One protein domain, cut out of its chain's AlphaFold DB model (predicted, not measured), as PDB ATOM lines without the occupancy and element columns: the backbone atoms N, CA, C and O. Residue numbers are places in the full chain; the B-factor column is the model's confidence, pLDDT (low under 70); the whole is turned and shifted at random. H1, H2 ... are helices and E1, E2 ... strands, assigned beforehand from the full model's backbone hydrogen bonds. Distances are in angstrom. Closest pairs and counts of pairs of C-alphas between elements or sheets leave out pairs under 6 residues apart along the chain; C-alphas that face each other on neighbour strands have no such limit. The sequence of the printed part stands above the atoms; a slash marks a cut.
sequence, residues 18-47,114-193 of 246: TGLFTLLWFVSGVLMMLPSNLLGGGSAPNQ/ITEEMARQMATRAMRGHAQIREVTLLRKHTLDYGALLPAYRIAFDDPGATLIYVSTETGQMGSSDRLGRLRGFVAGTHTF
ATOM      1  N   THR A  18     140.770 234.164 128.787       88.31
ATOM      2  CA  THR A  18     141.562 234.085 127.553       88.31
ATOM      3  C   THR A  18     143.059 234.111 127.849       88.31
ATOM      4  O   THR A  18     143.800 233.323 127.276       88.31
ATOM      5  N   GLY A  19     143.521 234.963 128.767       91.69
ATOM      6  CA  GLY A  19     144.928 235.024 129.164       91.69
ATOM      7  C   GLY A  19     145.419 233.718 129.787       91.69
ATOM      8  O   GLY A  19     146.479 233.224 129.409       91.69
ATOM      9  N   LEU A  20     144.629 233.121 130.685       95.56
ATOM     10  CA  LEU A  20     144.944 231.825 131.287       95.56
ATOM     11  C   LEU A  20     144.947 230.704 130.243       95.56
ATOM     12  O   LEU A  20     145.873 229.899 130.222       95.56
ATOM     13  N   PHE A  21     143.948 230.671 129.358       92.94
ATOM     14  CA  PHE A  21     143.901 229.722 128.248       92.94
ATOM     15  C   PHE A  21     145.146 229.838 127.359       92.94
ATOM     16  O   PHE A  21     145.817 228.838 127.124       92.94
ATOM     17  N   THR A  22     145.501 231.050 126.924       90.75
ATOM     18  CA  THR A  22     146.684 231.301 126.090       90.75
ATOM     19  C   THR A  22     147.974 230.924 126.812       90.75
ATOM     20  O   THR A  22     148.861 230.343 126.195       90.75
ATOM     21  N   LEU A  23     148.086 231.200 128.115       94.19
ATOM     22  CA  LEU A  23     149.245 230.808 128.918       94.19
ATOM     23  C   LEU A  23     149.384 229.282 128.990       94.19
ATOM     24  O   LEU A  23     150.464 228.757 128.731       94.19
ATOM     25  N   LEU A  24     148.300 228.566 129.298       93.75
ATOM     26  CA  LEU A  24     148.296 227.101 129.338       93.75
ATOM     27  C   LEU A  24     148.594 226.498 127.959       93.75
ATOM     28  O   LEU A  24     149.368 225.548 127.861       93.75
ATOM     29  N   TRP A  25     148.027 227.075 126.899       92.94
ATOM     30  CA  TRP A  25     148.287 226.677 125.517       92.94
ATOM     31  C   TRP A  25     149.745 226.934 125.106       92.94
ATOM     32  O   TRP A  25     150.360 226.102 124.447       92.94
ATOM     33  N   PHE A  26     150.347 228.042 125.539       93.69
ATOM     34  CA  PHE A  26     151.762 228.325 125.303       93.69
ATOM     35  C   PHE A  26     152.673 227.333 126.038       93.69
ATOM     36  O   PHE A  26     153.567 226.746 125.429       93.69
ATOM     37  N   VAL A  27     152.421 227.095 127.332       93.00
ATOM     38  CA  VAL A  27     153.188 226.131 128.141       93.00
ATOM     39  C   VAL A  27     153.105 224.727 127.541       93.00
ATOM     40  O   VAL A  27     154.129 224.052 127.446       93.00
ATOM     41  N   SER A  28     151.929 224.289 127.076       91.81
ATOM     42  CA  SER A  28     151.797 222.987 126.411       91.81
ATOM     43  C   SER A  28     152.603 222.902 125.112       91.81
ATOM     44  O   SER A  28     153.219 221.868 124.851       91.81
ATOM     45  N   GLY A  29     152.683 223.995 124.346       90.44
ATOM     46  CA  GLY A  29     153.521 224.087 123.149       90.44
ATOM     47  C   GLY A  29     155.013 223.946 123.460       90.44
ATOM     48  O   GLY A  29     155.711 223.173 122.805       90.44
ATOM     49  N   VAL A  30     155.494 224.620 124.511       90.25
ATOM     50  CA  VAL A  30     156.886 224.487 124.980       90.25
ATOM     51  C   VAL A  30     157.182 223.048 125.405       90.25
ATOM     52  O   VAL A  30     158.181 222.476 124.974       90.25
ATOM     53  N   LEU A  31     156.298 222.430 126.198       86.44
ATOM     54  CA  LEU A  31     156.462 221.047 126.657       86.44
ATOM     55  C   LEU A  31     156.500 220.034 125.502       86.44
ATOM     56  O   LEU A  31     157.211 219.037 125.600       86.44
ATOM     57  N   MET A  32     155.768 220.288 124.413       82.88
ATOM     58  CA  MET A  32     155.780 219.435 123.220       82.88
ATOM     59  C   MET A  32     157.118 219.490 122.467       82.88
ATOM     60  O   MET A  32     157.512 218.501 121.856       82.88
ATOM     61  N   MET A  33     157.811 220.632 122.503       83.50
ATOM     62  CA  MET A  33     159.109 220.802 121.843       83.50
ATOM     63  C   MET A  33     160.290 220.286 122.668       83.50
ATOM     64  O   MET A  33     161.386 220.131 122.127       83.50
ATOM     65  N   LEU A  34     160.093 220.016 123.962       80.56
ATOM     66  CA  LEU A  34     161.159 219.474 124.795       80.56
ATOM     67  C   LEU A  34     161.544 218.065 124.318       80.56
ATOM     68  O   LEU A  34     160.675 217.199 124.168       80.56
ATOM     69  N   PRO A  35     162.842 217.799 124.107       69.25
ATOM     70  CA  PRO A  35     163.297 216.486 123.693       69.25
ATOM     71  C   PRO A  35     163.005 215.445 124.781       69.25
ATOM     72  O   PRO A  35     163.064 215.710 125.986       69.25
ATOM     73  N   SER A  36     162.671 214.232 124.342       64.94
ATOM     74  CA  SER A  36     162.166 213.164 125.210       64.94
ATOM     75  C   SER A  36     163.148 212.753 126.313       64.94
ATOM     76  O   SER A  36     162.712 212.342 127.389       64.94
ATOM     77  N   ASN A  37     164.449 212.930 126.078       60.97
ATOM     78  CA  ASN A  37     165.529 212.610 127.007       60.97
ATOM     79  C   ASN A  37     165.672 213.602 128.178       60.97
ATOM     80  O   ASN A  37     166.098 213.181 129.248       60.97
ATOM     81  N   LEU A  38     165.295 214.880 128.025       55.75
ATOM     82  CA  LEU A  38     165.417 215.883 129.100       55.75
ATOM     83  C   LEU A  38     164.424 215.661 130.245       55.75
ATOM     84  O   LEU A  38     164.679 216.064 131.373       55.75
ATOM     85  N   LEU A  39     163.299 215.010 129.955       52.69
ATOM     86  CA  LEU A  39     162.263 214.674 130.933       52.69
ATOM     87  C   LEU A  39     162.156 213.160 131.161       52.69
ATOM     88  O   LEU A  39     161.145 212.702 131.674       52.69
ATOM     89  N   GLY A  40     163.165 212.379 130.756       48.97
ATOM     90  CA  GLY A  40     163.280 210.962 131.109       48.97
ATOM     91  C   GLY A  40     162.309 209.995 130.425       48.97
ATOM     92  O   GLY A  40     162.048 208.942 130.992       48.97
ATOM     93  N   GLY A  41     161.766 210.305 129.240       46.34
ATOM     94  CA  GLY A  41     160.969 209.311 128.499       46.34
ATOM     95  C   GLY A  41     161.668 208.785 127.256       46.34
ATOM     96  O   GLY A  41     162.457 209.476 126.608       46.34
ATOM     97  N   GLY A  42     161.350 207.528 126.978       51.31
ATOM     98  CA  GLY A  42     162.145 206.557 126.259       51.31
ATOM     99  C   GLY A  42     162.713 207.056 124.945       51.31
ATOM    100  O   GLY A  42     162.017 207.609 124.090       51.31
ATOM    101  N   SER A  43     164.004 206.787 124.768       48.84
ATOM    102  CA  SER A  43     164.569 206.567 123.444       48.84
ATOM    103  C   SER A  43     163.720 205.519 122.724       48.84
ATOM    104  O   SER A  43     163.257 204.566 123.358       48.84
ATOM    105  N   ALA A  44     163.515 205.684 121.413       53.31
ATOM    106  CA  ALA A  44     162.954 204.616 120.590       53.31
ATOM    107  C   ALA A  44     163.674 203.301 120.937       53.31
ATOM    108  O   ALA A  44     164.888 203.342 121.179       53.31
ATOM    109  N   PRO A  45     162.967 202.158 121.001       55.34
ATOM    110  CA  PRO A  45     163.613 200.911 121.351       55.34
ATOM    111  C   PRO A  45     164.750 200.694 120.363       55.34
ATOM    112  O   PRO A  45     164.511 200.596 119.157       55.34
ATOM    113  N   ASN A  46     165.987 200.685 120.865       52.69
ATOM    114  CA  ASN A  46     167.138 200.408 120.028       52.69
ATOM    115  C   ASN A  46     166.913 199.017 119.448       52.69
ATOM    116  O   ASN A  46     166.897 198.028 120.187       52.69
ATOM    117  N   GLN A  47     166.706 198.943 118.132       55.28
ATOM    118  CA  GLN A  47     166.808 197.664 117.454       55.28
ATOM    119  C   GLN A  47     168.200 197.116 117.782       55.28
ATOM    120  O   GLN A  47     169.173 197.875 117.713       55.28
ATOM    121  N   ILE A 114     155.269 187.998 111.557       93.88
ATOM    122  CA  ILE A 114     155.443 188.463 112.928       93.88
ATOM    123  C   ILE A 114     154.424 187.727 113.797       93.88
ATOM    124  O   ILE A 114     153.242 188.079 113.824       93.88
ATOM    125  N   THR A 115     154.871 186.673 114.476       94.94
ATOM    126  CA  THR A 115     154.060 185.960 115.471       94.94
ATOM    127  C   THR A 115     154.114 186.670 116.823       94.94
ATOM    128  O   THR A 115     154.952 187.553 117.038       94.94
ATOM    129  N   GLU A 116     153.234 186.288 117.749       95.50
ATOM    130  CA  GLU A 116     153.272 186.816 119.115       95.50
ATOM    131  C   GLU A 116     154.615 186.497 119.789       95.50
ATOM    132  O   GLU A 116     155.209 187.359 120.434       95.50
ATOM    133  N   GLU A 117     155.145 185.291 119.586       95.00
ATOM    134  CA  GLU A 117     156.431 184.851 120.130       95.00
ATOM    135  C   GLU A 117     157.577 185.708 119.588       95.00
ATOM    136  O   GLU A 117     158.426 186.166 120.356       95.00
ATOM    137  N   MET A 118     157.580 185.985 118.279       93.94
ATOM    138  CA  MET A 118     158.571 186.871 117.671       93.94
ATOM    139  C   MET A 118     158.461 188.289 118.241       93.94
ATOM    140  O   MET A 118     159.475 188.888 118.598       93.94
ATOM    141  N   ALA A 119     157.242 188.812 118.394       94.25
ATOM    142  CA  ALA A 119     157.013 190.128 118.979       94.25
ATOM    143  C   ALA A 119     157.491 190.200 120.441       94.25
ATOM    144  O   ALA A 119     158.167 191.160 120.816       94.25
ATOM    145  N   ARG A 120     157.228 189.164 121.252       94.62
ATOM    146  CA  ARG A 120     157.732 189.033 122.631       94.62
ATOM    147  C   ARG A 120     159.257 189.047 122.679       94.62
ATOM    148  O   ARG A 120     159.831 189.767 123.498       94.62
ATOM    149  N   GLN A 121     159.922 188.303 121.797       91.88
ATOM    150  CA  GLN A 121     161.385 188.290 121.706       91.88
ATOM    151  C   GLN A 121     161.940 189.667 121.331       91.88
ATOM    152  O   GLN A 121     162.854 190.163 121.990       91.88
ATOM    153  N   MET A 122     161.364 190.304 120.309       90.56
ATOM    154  CA  MET A 122     161.760 191.640 119.862       90.56
ATOM    155  C   MET A 122     161.618 192.673 120.986       90.56
ATOM    156  O   MET A 122     162.558 193.420 121.254       90.56
ATOM    157  N   ALA A 123     160.488 192.664 121.694       90.75
ATOM    158  CA  ALA A 123     160.234 193.569 122.810       90.75
ATOM    159  C   ALA A 123     161.167 193.312 124.005       90.75
ATOM    160  O   ALA A 123     161.715 194.253 124.576       90.75
ATOM    161  N   THR A 124     161.411 192.047 124.360       90.25
ATOM    162  CA  THR A 124     162.325 191.685 125.461       90.25
ATOM    163  C   THR A 124     163.758 192.133 125.165       90.25
ATOM    164  O   THR A 124     164.434 192.689 126.033       90.25
ATOM    165  N   ARG A 125     164.214 191.947 123.917       86.31
ATOM    166  CA  ARG A 125     165.526 192.419 123.442       86.31
ATOM    167  C   ARG A 125     165.620 193.944 123.465       86.31
ATOM    168  O   ARG A 125     166.629 194.475 123.917       86.31
ATOM    169  N   ALA A 126     164.565 194.636 123.042       84.44
ATOM    170  CA  ALA A 126     164.469 196.093 123.106       84.44
ATOM    171  C   ALA A 126     164.574 196.630 124.545       84.44
ATOM    172  O   ALA A 126     165.285 197.605 124.783       84.44
ATOM    173  N   MET A 127     163.950 195.952 125.513       84.62
ATOM    174  CA  MET A 127     164.093 196.253 126.945       84.62
ATOM    175  C   MET A 127     165.419 195.762 127.540       84.62
ATOM    176  O   MET A 127     165.655 195.926 128.736       84.62
ATOM    177  N   ARG A 128     166.291 195.125 126.743       83.88
ATOM    178  CA  ARG A 128     167.548 194.498 127.188       83.88
ATOM    179  C   ARG A 128     167.351 193.586 128.414       83.88
ATOM    180  O   ARG A 128     168.219 193.526 129.272       83.88
ATOM    181  N   GLY A 129     166.182 192.952 128.535       75.44
ATOM    182  CA  GLY A 129     165.822 192.102 129.676       75.44
ATOM    183  C   GLY A 129     165.593 192.812 131.022       75.44
ATOM    184  O   GLY A 129     165.485 192.127 132.031       75.44
ATOM    185  N   HIS A 130     165.499 194.147 131.072       78.88
ATOM    186  CA  HIS A 130     165.381 194.896 132.339       78.88
ATOM    187  C   HIS A 130     164.005 194.776 133.014       78.88
ATOM    188  O   HIS A 130     163.858 195.178 134.166       78.88
ATOM    189  N   ALA A 131     162.994 194.260 132.312       87.81
ATOM    190  CA  ALA A 131     161.636 194.128 132.824       87.81
ATOM    191  C   ALA A 131     160.951 192.880 132.260       87.81
ATOM    192  O   ALA A 131     161.222 192.465 131.129       87.81
ATOM    193  N   GLN A 132     160.042 192.308 133.047       92.44
ATOM    194  CA  GLN A 132     159.230 191.162 132.642       92.44
ATOM    195  C   GLN A 132     158.011 191.619 131.842       92.44
ATOM    196  O   GLN A 132     157.446 192.687 132.092       92.44
ATOM    197  N   ILE A 133     157.591 190.798 130.879       94.88
ATOM    198  CA  ILE A 133     156.351 191.037 130.137       94.88
ATOM    199  C   ILE A 133     155.176 190.712 131.057       94.88
ATOM    200  O   ILE A 133     155.010 189.570 131.480       94.88
ATOM    201  N   ARG A 134     154.335 191.712 131.311       95.81
ATOM    202  CA  ARG A 134     153.103 191.583 132.088       95.81
ATOM    203  C   ARG A 134     151.935 191.092 131.239       95.81
ATOM    204  O   ARG A 134     151.167 190.245 131.679       95.81
ATOM    205  N   GLU A 135     151.772 191.654 130.045       95.88
ATOM    206  CA  GLU A 135     150.615 191.397 129.184       95.88
ATOM    207  C   GLU A 135     151.003 191.530 127.710       95.88
ATOM    208  O   GLU A 135     151.814 192.388 127.351       95.88
ATOM    209  N   VAL A 136     150.392 190.711 126.850       96.50
ATOM    210  CA  VAL A 136     150.448 190.879 125.397       96.50
ATOM    211  C   VAL A 136     149.034 190.872 124.835       96.50
ATOM    212  O   VAL A 136     148.241 189.987 125.143       96.50
ATOM    213  N   THR A 137     148.720 191.865 124.009       95.69
ATOM    214  CA  THR A 137     147.395 192.037 123.407       95.69
ATOM    215  C   THR A 137     147.533 192.331 121.918       95.69
ATOM    216  O   THR A 137     148.295 193.215 121.527       95.69
ATOM    217  N   LEU A 138     146.755 191.656 121.070       95.38
ATOM    218  CA  LEU A 138     146.669 191.997 119.649       95.38
ATOM    219  C   LEU A 138     145.698 193.169 119.436       95.38
ATOM    220  O   LEU A 138     144.481 193.026 119.573       95.38
ATOM    221  N   LEU A 139     146.228 194.325 119.050       92.75
ATOM    222  CA  LEU A 139     145.443 195.497 118.685       92.75
ATOM    223  C   LEU A 139     144.988 195.412 117.230       92.75
ATOM    224  O   LEU A 139     145.796 195.268 116.314       92.75
ATOM    225  N   ARG A 140     143.677 195.560 117.021       91.69
ATOM    226  CA  ARG A 140     143.038 195.654 115.694       91.69
ATOM    227  C   ARG A 140     142.385 197.012 115.431       91.69
ATOM    228  O   ARG A 140     141.883 197.248 114.340       91.69
ATOM    229  N   LYS A 141     142.355 197.884 116.438       86.38
ATOM    230  CA  LYS A 141     141.781 199.231 116.379       86.38
ATOM    231  C   LYS A 141     142.753 200.205 117.027       86.38
ATOM    232  O   LYS A 141     143.497 199.816 117.928       86.38
ATOM    233  N   HIS A 142     142.732 201.451 116.567       80.19
ATOM    234  CA  HIS A 142     143.547 202.500 117.162       80.19
ATOM    235  C   HIS A 142     143.083 202.771 118.590       80.19
ATOM    236  O   HIS A 142     141.891 202.712 118.896       80.19
ATOM    237  N   THR A 143     144.041 203.079 119.451       74.00
ATOM    238  CA  THR A 143     143.807 203.503 120.832       74.00
ATOM    239  C   THR A 143     144.366 204.907 121.014       74.00
ATOM    240  O   THR A 143     145.189 205.339 120.208       74.00
ATOM    241  N   LEU A 144     143.986 205.600 122.089       68.56
ATOM    242  CA  LEU A 144     144.550 206.917 122.428       68.56
ATOM    243  C   LEU A 144     146.089 206.905 122.443       68.56
ATOM    244  O   LEU A 144     146.717 207.836 121.957       68.56
ATOM    245  N   ASP A 145     146.680 205.802 122.906       69.12
ATOM    246  CA  ASP A 145     148.133 205.648 123.019       69.12
ATOM    247  C   ASP A 145     148.808 205.065 121.759       69.12
ATOM    248  O   ASP A 145     150.029 204.912 121.740       69.12
ATOM    249  N   TYR A 146     148.045 204.690 120.718       74.44
ATOM    250  CA  TYR A 146     148.588 204.026 119.522       74.44
ATOM    251  C   TYR A 146     147.829 204.387 118.238       74.44
ATOM    252  O   TYR A 146     146.750 203.858 117.946       74.44
ATOM    253  N   GLY A 147     148.452 205.254 117.435       69.06
ATOM    254  CA  GLY A 147     147.955 205.712 116.133       69.06
ATOM    255  C   GLY A 147     148.696 205.146 114.914       69.06
ATOM    256  O   GLY A 147     148.472 205.629 113.810       69.06
ATOM    257  N   ALA A 148     149.596 204.171 115.090       79.12
ATOM    258  CA  ALA A 148     150.398 203.605 113.999       79.12
ATOM    259  C   ALA A 148     149.740 202.366 113.355       79.12
ATOM    260  O   ALA A 148     148.601 202.025 113.674       79.12
ATOM    261  N   LEU A 149     150.446 201.711 112.420       81.19
ATOM    262  CA  LEU A 149     149.939 200.595 111.608       81.19
ATOM    263  C   LEU A 149     149.314 199.479 112.460       81.19
ATOM    264  O   LEU A 149     149.877 199.058 113.473       81.19
ATOM    265  N   LEU A 150     148.164 198.984 112.009       86.31
ATOM    266  CA  LEU A 150     147.415 197.881 112.607       86.31
ATOM    267  C   LEU A 150     147.311 196.722 111.603       86.31
ATOM    268  O   LEU A 150     147.256 196.998 110.408       86.31
ATOM    269  N   PRO A 151     147.189 195.465 112.064       92.69
ATOM    270  CA  PRO A 151     147.240 195.040 113.463       92.69
ATOM    271  C   PRO A 151     148.638 195.176 114.095       92.69
ATOM    272  O   PRO A 151     149.659 195.234 113.406       92.69
ATOM    273  N   ALA A 152     148.691 195.247 115.425       94.00
ATOM    274  CA  ALA A 152     149.950 195.327 116.168       94.00
ATOM    275  C   ALA A 152     149.858 194.597 117.511       94.00
ATOM    276  O   ALA A 152     148.840 194.684 118.195       94.00
ATOM    277  N   TYR A 153     150.926 193.915 117.921       95.62
ATOM    278  CA  TYR A 153     151.046 193.393 119.280       95.62
ATOM    279  C   TYR A 153     151.429 194.527 120.223       95.62
ATOM    280  O   TYR A 153     152.473 195.149 120.045       95.62
ATOM    281  N   ARG A 154     150.598 194.785 121.230       95.12
ATOM    282  CA  ARG A 154     150.899 195.650 122.371       95.12
ATOM    283  C   ARG A 154     151.438 194.781 123.497       95.12
ATOM    284  O   ARG A 154     150.728 193.910 123.984       95.12
ATOM    285  N   ILE A 155     152.668 195.039 123.909       95.00
ATOM    286  CA  ILE A 155     153.397 194.288 124.928       95.00
ATOM    287  C   ILE A 155     153.641 195.232 126.099       95.00
ATOM    288  O   ILE A 155     154.360 196.220 125.958       95.00
ATOM    289  N   ALA A 156     153.009 194.952 127.235       94.62
ATOM    290  CA  ALA A 156     153.160 195.732 128.453       94.62
ATOM    291  C   ALA A 156     154.226 195.115 129.358       94.62
ATOM    292  O   ALA A 156     154.201 193.909 129.609       94.62
ATOM    293  N   PHE A 157     155.131 195.948 129.863       94.38
ATOM    294  CA  PHE A 157     156.169 195.558 130.809       94.38
ATOM    295  C   PHE A 157     155.783 195.915 132.243       94.38
ATOM    296  O   PHE A 157     155.029 196.861 132.489       94.38
ATOM    297  N   ASP A 158     156.289 195.123 133.185       93.25
ATOM    298  CA  ASP A 158     156.192 195.398 134.615       93.25
ATOM    299  C   ASP A 158     157.409 196.210 135.078       93.25
ATOM    300  O   ASP A 158     158.395 195.677 135.584       93.25
ATOM    301  N   ASP A 159     157.372 197.515 134.809       90.50
ATOM    302  CA  ASP A 159     158.412 198.473 135.180       90.50
ATOM    303  C   ASP A 159     157.800 199.773 135.740       90.50
ATOM    304  O   ASP A 159     156.646 200.103 135.437       90.50
ATOM    305  N   PRO A 160     158.555 200.576 136.517       88.19
ATOM    306  CA  PRO A 160     158.051 201.838 137.070       88.19
ATOM    307  C   PRO A 160     157.547 202.829 136.008       88.19
ATOM    308  O   PRO A 160     156.631 203.617 136.267       88.19
ATOM    309  N   GLY A 161     158.118 202.777 134.799       87.69
ATOM    310  CA  GLY A 161     157.725 203.590 133.654       87.69
ATOM    311  C   GLY A 161     156.416 203.149 132.995       87.69
ATOM    312  O   GLY A 161     155.860 203.917 132.207       87.69
ATOM    313  N   ALA A 162     155.873 201.973 133.340       90.31
ATOM    314  CA  ALA A 162     154.730 201.352 132.671       90.31
ATOM    315  C   ALA A 162     154.909 201.376 131.142       90.31
ATOM    316  O   ALA A 162     154.108 201.978 130.405       90.31
ATOM    317  N   THR A 163     156.023 200.789 130.712       90.44
ATOM    318  CA  THR A 163     156.503 200.763 129.339       90.44
ATOM    319  C   THR A 163     155.650 199.815 128.501       90.44
ATOM    320  O   THR A 163     155.335 198.687 128.881       90.44
ATOM    321  N   LEU A 164     155.264 200.293 127.326       91.50
ATOM    322  CA  LEU A 164     154.533 199.574 126.299       91.50
ATOM    323  C   LEU A 164     155.412 199.526 125.055       91.50
ATOM    324  O   LEU A 164     155.882 200.565 124.590       91.50
ATOM    325  N   ILE A 165     155.599 198.337 124.495       91.44
ATOM    326  CA  ILE A 165     156.199 198.150 123.176       91.44
ATOM    327  C   ILE A 165     155.116 197.670 122.223       91.44
ATOM    328  O   ILE A 165     154.378 196.733 122.515       91.44
ATOM    329  N   TYR A 166     155.033 198.318 121.072       91.81
ATOM    330  CA  TYR A 166     154.135 197.955 119.991       91.81
ATOM    331  C   TYR A 166     154.948 197.345 118.862       91.81
ATOM    332  O   TYR A 166     155.946 197.937 118.460       91.81
ATOM    333  N   VAL A 167     154.520 196.200 118.336       92.31
ATOM    334  CA  VAL A 167     155.152 195.536 117.189       92.31
ATOM    335  C   VAL A 167     154.106 195.328 116.100       92.31
ATOM    336  O   VAL A 167     153.139 194.594 116.298       92.31
ATOM    337  N   SER A 168     154.282 195.975 114.948       91.56
ATOM    338  CA  SER A 168     153.386 195.815 113.795       91.56
ATOM    339  C   SER A 168     153.425 194.378 113.275       91.56
ATOM    340  O   SER A 168     154.506 193.852 113.003       91.56
ATOM    341  N   THR A 169     152.256 193.760 113.073       92.00
ATOM    342  CA  THR A 169     152.178 192.379 112.567       92.00
ATOM    343  C   THR A 169     152.572 192.263 111.097       92.00
ATOM    344  O   THR A 169     152.997 191.201 110.651       92.00
ATOM    345  N   GLU A 170     152.423 193.349 110.339       88.75
ATOM    346  CA  GLU A 170     152.712 193.380 108.902       88.75
ATOM    347  C   GLU A 170     154.166 193.733 108.607       88.75
ATOM    348  O   GLU A 170     154.764 193.202 107.680       88.75
ATOM    349  N   THR A 171     154.743 194.650 109.385       87.06
ATOM    350  CA  THR A 171     156.036 195.257 109.037       87.06
ATOM    351  C   THR A 171     157.158 194.938 110.014       87.06
ATOM    352  O   THR A 171     158.316 195.243 109.714       87.06
ATOM    353  N   GLY A 172     156.834 194.401 111.195       87.69
ATOM    354  CA  GLY A 172     157.781 194.234 112.297       87.69
ATOM    355  C   GLY A 172     158.314 195.555 112.861       87.69
ATOM    356  O   GLY A 172     159.234 195.544 113.673       87.69
ATOM    357  N   GLN A 173     157.773 196.706 112.440       86.62
ATOM    358  CA  GLN A 173     158.165 197.993 113.007       86.62
ATOM    359  C   GLN A 173     157.778 198.056 114.480       86.62
ATOM    360  O   GLN A 173     156.689 197.622 114.867       86.62
ATOM    361  N   MET A 174     158.684 198.614 115.280       86.62
ATOM    362  CA  MET A 174     158.498 198.771 116.714       86.62
ATOM    363  C   MET A 174     158.282 200.234 117.081       86.62
ATOM    364  O   MET A 174     158.973 201.114 116.571       86.62
ATOM    365  N   GLY A 175     157.361 200.473 118.007       85.06
ATOM    366  CA  GLY A 175     157.208 201.741 118.713       85.06
ATOM    367  C   GLY A 175     157.211 201.507 120.219       85.06
ATOM    368  O   GLY A 175     156.878 200.414 120.673       85.06
ATOM    369  N   SER A 176     157.568 202.522 121.002       85.25
ATOM    370  CA  SER A 176     157.465 202.483 122.464       85.25
ATOM    371  C   SER A 176     156.617 203.622 123.000       85.25
ATOM    372  O   SER A 176     156.546 204.701 122.414       85.25
ATOM    373  N   SER A 177     156.014 203.384 124.156       85.44
ATOM    374  CA  SER A 177     155.304 204.385 124.939       85.44
ATOM    375  C   SER A 177     155.509 204.100 126.419       85.44
ATOM    376  O   SER A 177     155.299 202.980 126.868       85.44
ATOM    377  N   ASP A 178     155.886 205.103 127.197       87.12
ATOM    378  CA  ASP A 178     155.967 205.021 128.656       87.12
ATOM    379  C   ASP A 178     155.019 206.049 129.290       87.12
ATOM    380  O   ASP A 178     154.357 206.827 128.598       87.12
ATOM    381  N   ARG A 179     154.913 206.053 130.618       87.38
ATOM    382  CA  ARG A 179     154.025 206.956 131.362       87.38
ATOM    383  C   ARG A 179     154.268 208.434 131.034       87.38
ATOM    384  O   ARG A 179     153.304 209.180 130.867       87.38
ATOM    385  N   LEU A 180     155.526 208.858 130.936       83.69
ATOM    386  CA  LEU A 180     155.893 210.250 130.664       83.69
ATOM    387  C   LEU A 180     155.665 210.605 129.192       83.69
ATOM    388  O   LEU A 180     155.211 211.705 128.883       83.69
ATOM    389  N   GLY A 181     155.911 209.661 128.286       82.12
ATOM    390  CA  GLY A 181     155.571 209.741 126.875       82.12
ATOM    391  C   GLY A 181     154.067 209.895 126.657       82.12
ATOM    392  O   GLY A 181     153.663 210.770 125.895       82.12
ATOM    393  N   ARG A 182     153.231 209.134 127.375       86.06
ATOM    394  CA  ARG A 182     151.764 209.282 127.338       86.06
ATOM    395  C   ARG A 182     151.307 210.634 127.873       86.06
ATOM    396  O   ARG A 182     150.466 211.270 127.249       86.06
ATOM    397  N   LEU A 183     151.893 211.118 128.974       86.19
ATOM    398  CA  LEU A 183     151.602 212.462 129.486       86.19
ATOM    399  C   LEU A 183     151.973 213.547 128.464       86.19
ATOM    400  O   LEU A 183     151.189 214.461 128.225       86.19
ATOM    401  N   ARG A 184     153.135 213.422 127.813       83.31
ATOM    402  CA  ARG A 184     153.534 214.314 126.717       83.31
ATOM    403  C   ARG A 184     152.571 214.241 125.539       83.31
ATOM    404  O   ARG A 184     152.171 215.285 125.039       83.31
ATOM    405  N   GLY A 185     152.168 213.037 125.135       83.50
ATOM    406  CA  GLY A 185     151.166 212.824 124.092       83.50
ATOM    407  C   GLY A 185     149.835 213.495 124.432       83.50
ATOM    408  O   GLY A 185     149.270 214.185 123.592       83.50
ATOM    409  N   PHE A 186     149.382 213.390 125.683       86.44
ATOM    410  CA  PHE A 186     148.191 214.087 126.164       86.44
ATOM    411  C   PHE A 186     148.344 215.612 126.080       86.44
ATOM    412  O   PHE A 186     147.493 216.281 125.497       86.44
ATOM    413  N   VAL A 187     149.444 216.172 126.593       89.31
ATOM    414  CA  VAL A 187     149.721 217.620 126.530       89.31
ATOM    415  C   VAL A 187     149.778 218.105 125.076       89.31
ATOM    416  O   VAL A 187     149.107 219.078 124.729       89.31
ATOM    417  N   ALA A 188     150.488 217.394 124.202       86.75
ATOM    418  CA  ALA A 188     150.544 217.690 122.770       86.75
ATOM    419  C   ALA A 188     149.154 217.602 122.111       86.75
ATOM    420  O   ALA A 188     148.775 218.474 121.324       86.75
ATOM    421  N   GLY A 189     148.361 216.598 122.487       87.81
ATOM    422  CA  GLY A 189     146.988 216.411 122.030       87.81
ATOM    423  C   GLY A 189     146.070 217.571 122.421       87.81
ATOM    424  O   GLY A 189     145.261 218.022 121.609       87.81
ATOM    425  N   THR A 190     146.226 218.117 123.632       89.31
ATOM    426  CA  THR A 190     145.487 219.320 124.057       89.31
ATOM    427  C   THR A 190     145.910 220.570 123.283       89.31
ATOM    428  O   THR A 190     145.049 221.354 122.896       89.31
ATOM    429  N   HIS A 191     147.206 220.733 122.990       90.50
ATOM    430  CA  HIS A 191     147.733 221.876 122.234       90.50
ATOM    431  C   HIS A 191     147.244 221.899 120.777       90.50
ATOM    432  O   HIS A 191     146.935 222.955 120.225       90.50
ATOM    433  N   THR A 192     147.154 220.718 120.162       86.12
ATOM    434  CA  THR A 192     146.761 220.520 118.756       86.12
ATOM    435  C   THR A 192     145.270 220.237 118.567       86.12
ATOM    436  O   THR A 192     144.820 219.997 117.444       86.12
ATOM    437  N   PHE A 193     144.489 220.308 119.648       87.56
ATOM    438  CA  PHE A 193     143.043 220.083 119.663       87.56
ATOM    439  C   PHE A 193     142.615 218.693 119.158       87.56
ATOM    440  O   PHE A 193     141.561 218.542 118.535       87.56
TER     441      PHE A 193
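This is residues 18 to 47 and 114 to 193 of the 246 residues of an uncharacterized protein of Acidobacteria bacterium (UniProt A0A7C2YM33). A small, twisted four-stranded sheet, with H2 packed over one face, forms one end of an elongated model; no named helix is on the sheet's other face. An arm of two helices makes much of the length: H3 leads away from edge strand E4, and the later part of H1 meets H3, while residues 18 to 23 of H1 stick out free. The printed part has 110 residues with three named helices and four named strands, in the order H1 H2 E1 E2 E3 E4 H3; the sheet, E1 - E2 - E3 - E4, is antiparallel throughout, and the class is mixed, helices and strands. The whole is only just compact, close to loose, with a radius of gyration of the C-alphas of 15.6 A, and spans 52 by 28 by 21 A.

Find C-alpha 18 at (141.562, 234.085, 127.553); from there H1, residues 18 to 33, runs 22.7 A. Beyond the cut, look for H2 at residues 116 to 126, 15.1 A long. E1 follows at residues 133 to 139, starting at C-alpha 133 (156.351, 191.037, 130.137) and running 16.4 A. E2, residues 152 to 157, is 15.9 A long, E3, residues 164 to 168, 13.1 A, and E4, residues 174 to 177, 10.5 A. H3, residues 179 to 191, runs 18.6 A to C-alpha 191 at (147.733, 221.876, 122.234).

Start at the sheet, a meander, each strand the antiparallel neighbour of the one before. In the hairpin E1 and E2, N 137 is 2.9 A from O 154, within hydrogen-bond range; in the hairpin E2 and E3, N 153 and O 167 are 2.8 A apart; in the hairpin E3 and E4, N 166 and O 175 are 2.8 A apart. H2 is on one face, giving two layers, a helix layer and a sheet layer, at a height over the sheet of 8.6 A. It lies over E2 and E3, slantwise to the strands at 51 degrees to E2 on the local plane; its closest C-alphas to E3 are those of Ala 119 and Val 167, 6.0 A. H3 and H1 are not on the sheet. H1 touches H3 with residues 25 to 32 alone, at a steep tilt of 46 degrees, opposite ways; the closest C-alphas, of Met 32 and Ala 188, are 5.5 A apart. H2 and H3 are apart. In H1, H2 and H3 every O i to N i+4 pair is within hydrogen-bond range.

The C-alphas farthest apart, of Gly 19 and Glu 117, are 52.3 A apart. Residues 48 to 113 are not printed, and C-alphas 47 and 114 are 15.3 A apart across the cut. E1 to E2 is a long link of 12 residues. Mean pLDDT of the printed part is 84.6; look for values under 70 at residues 35 to 47, 144 to 145 and 147.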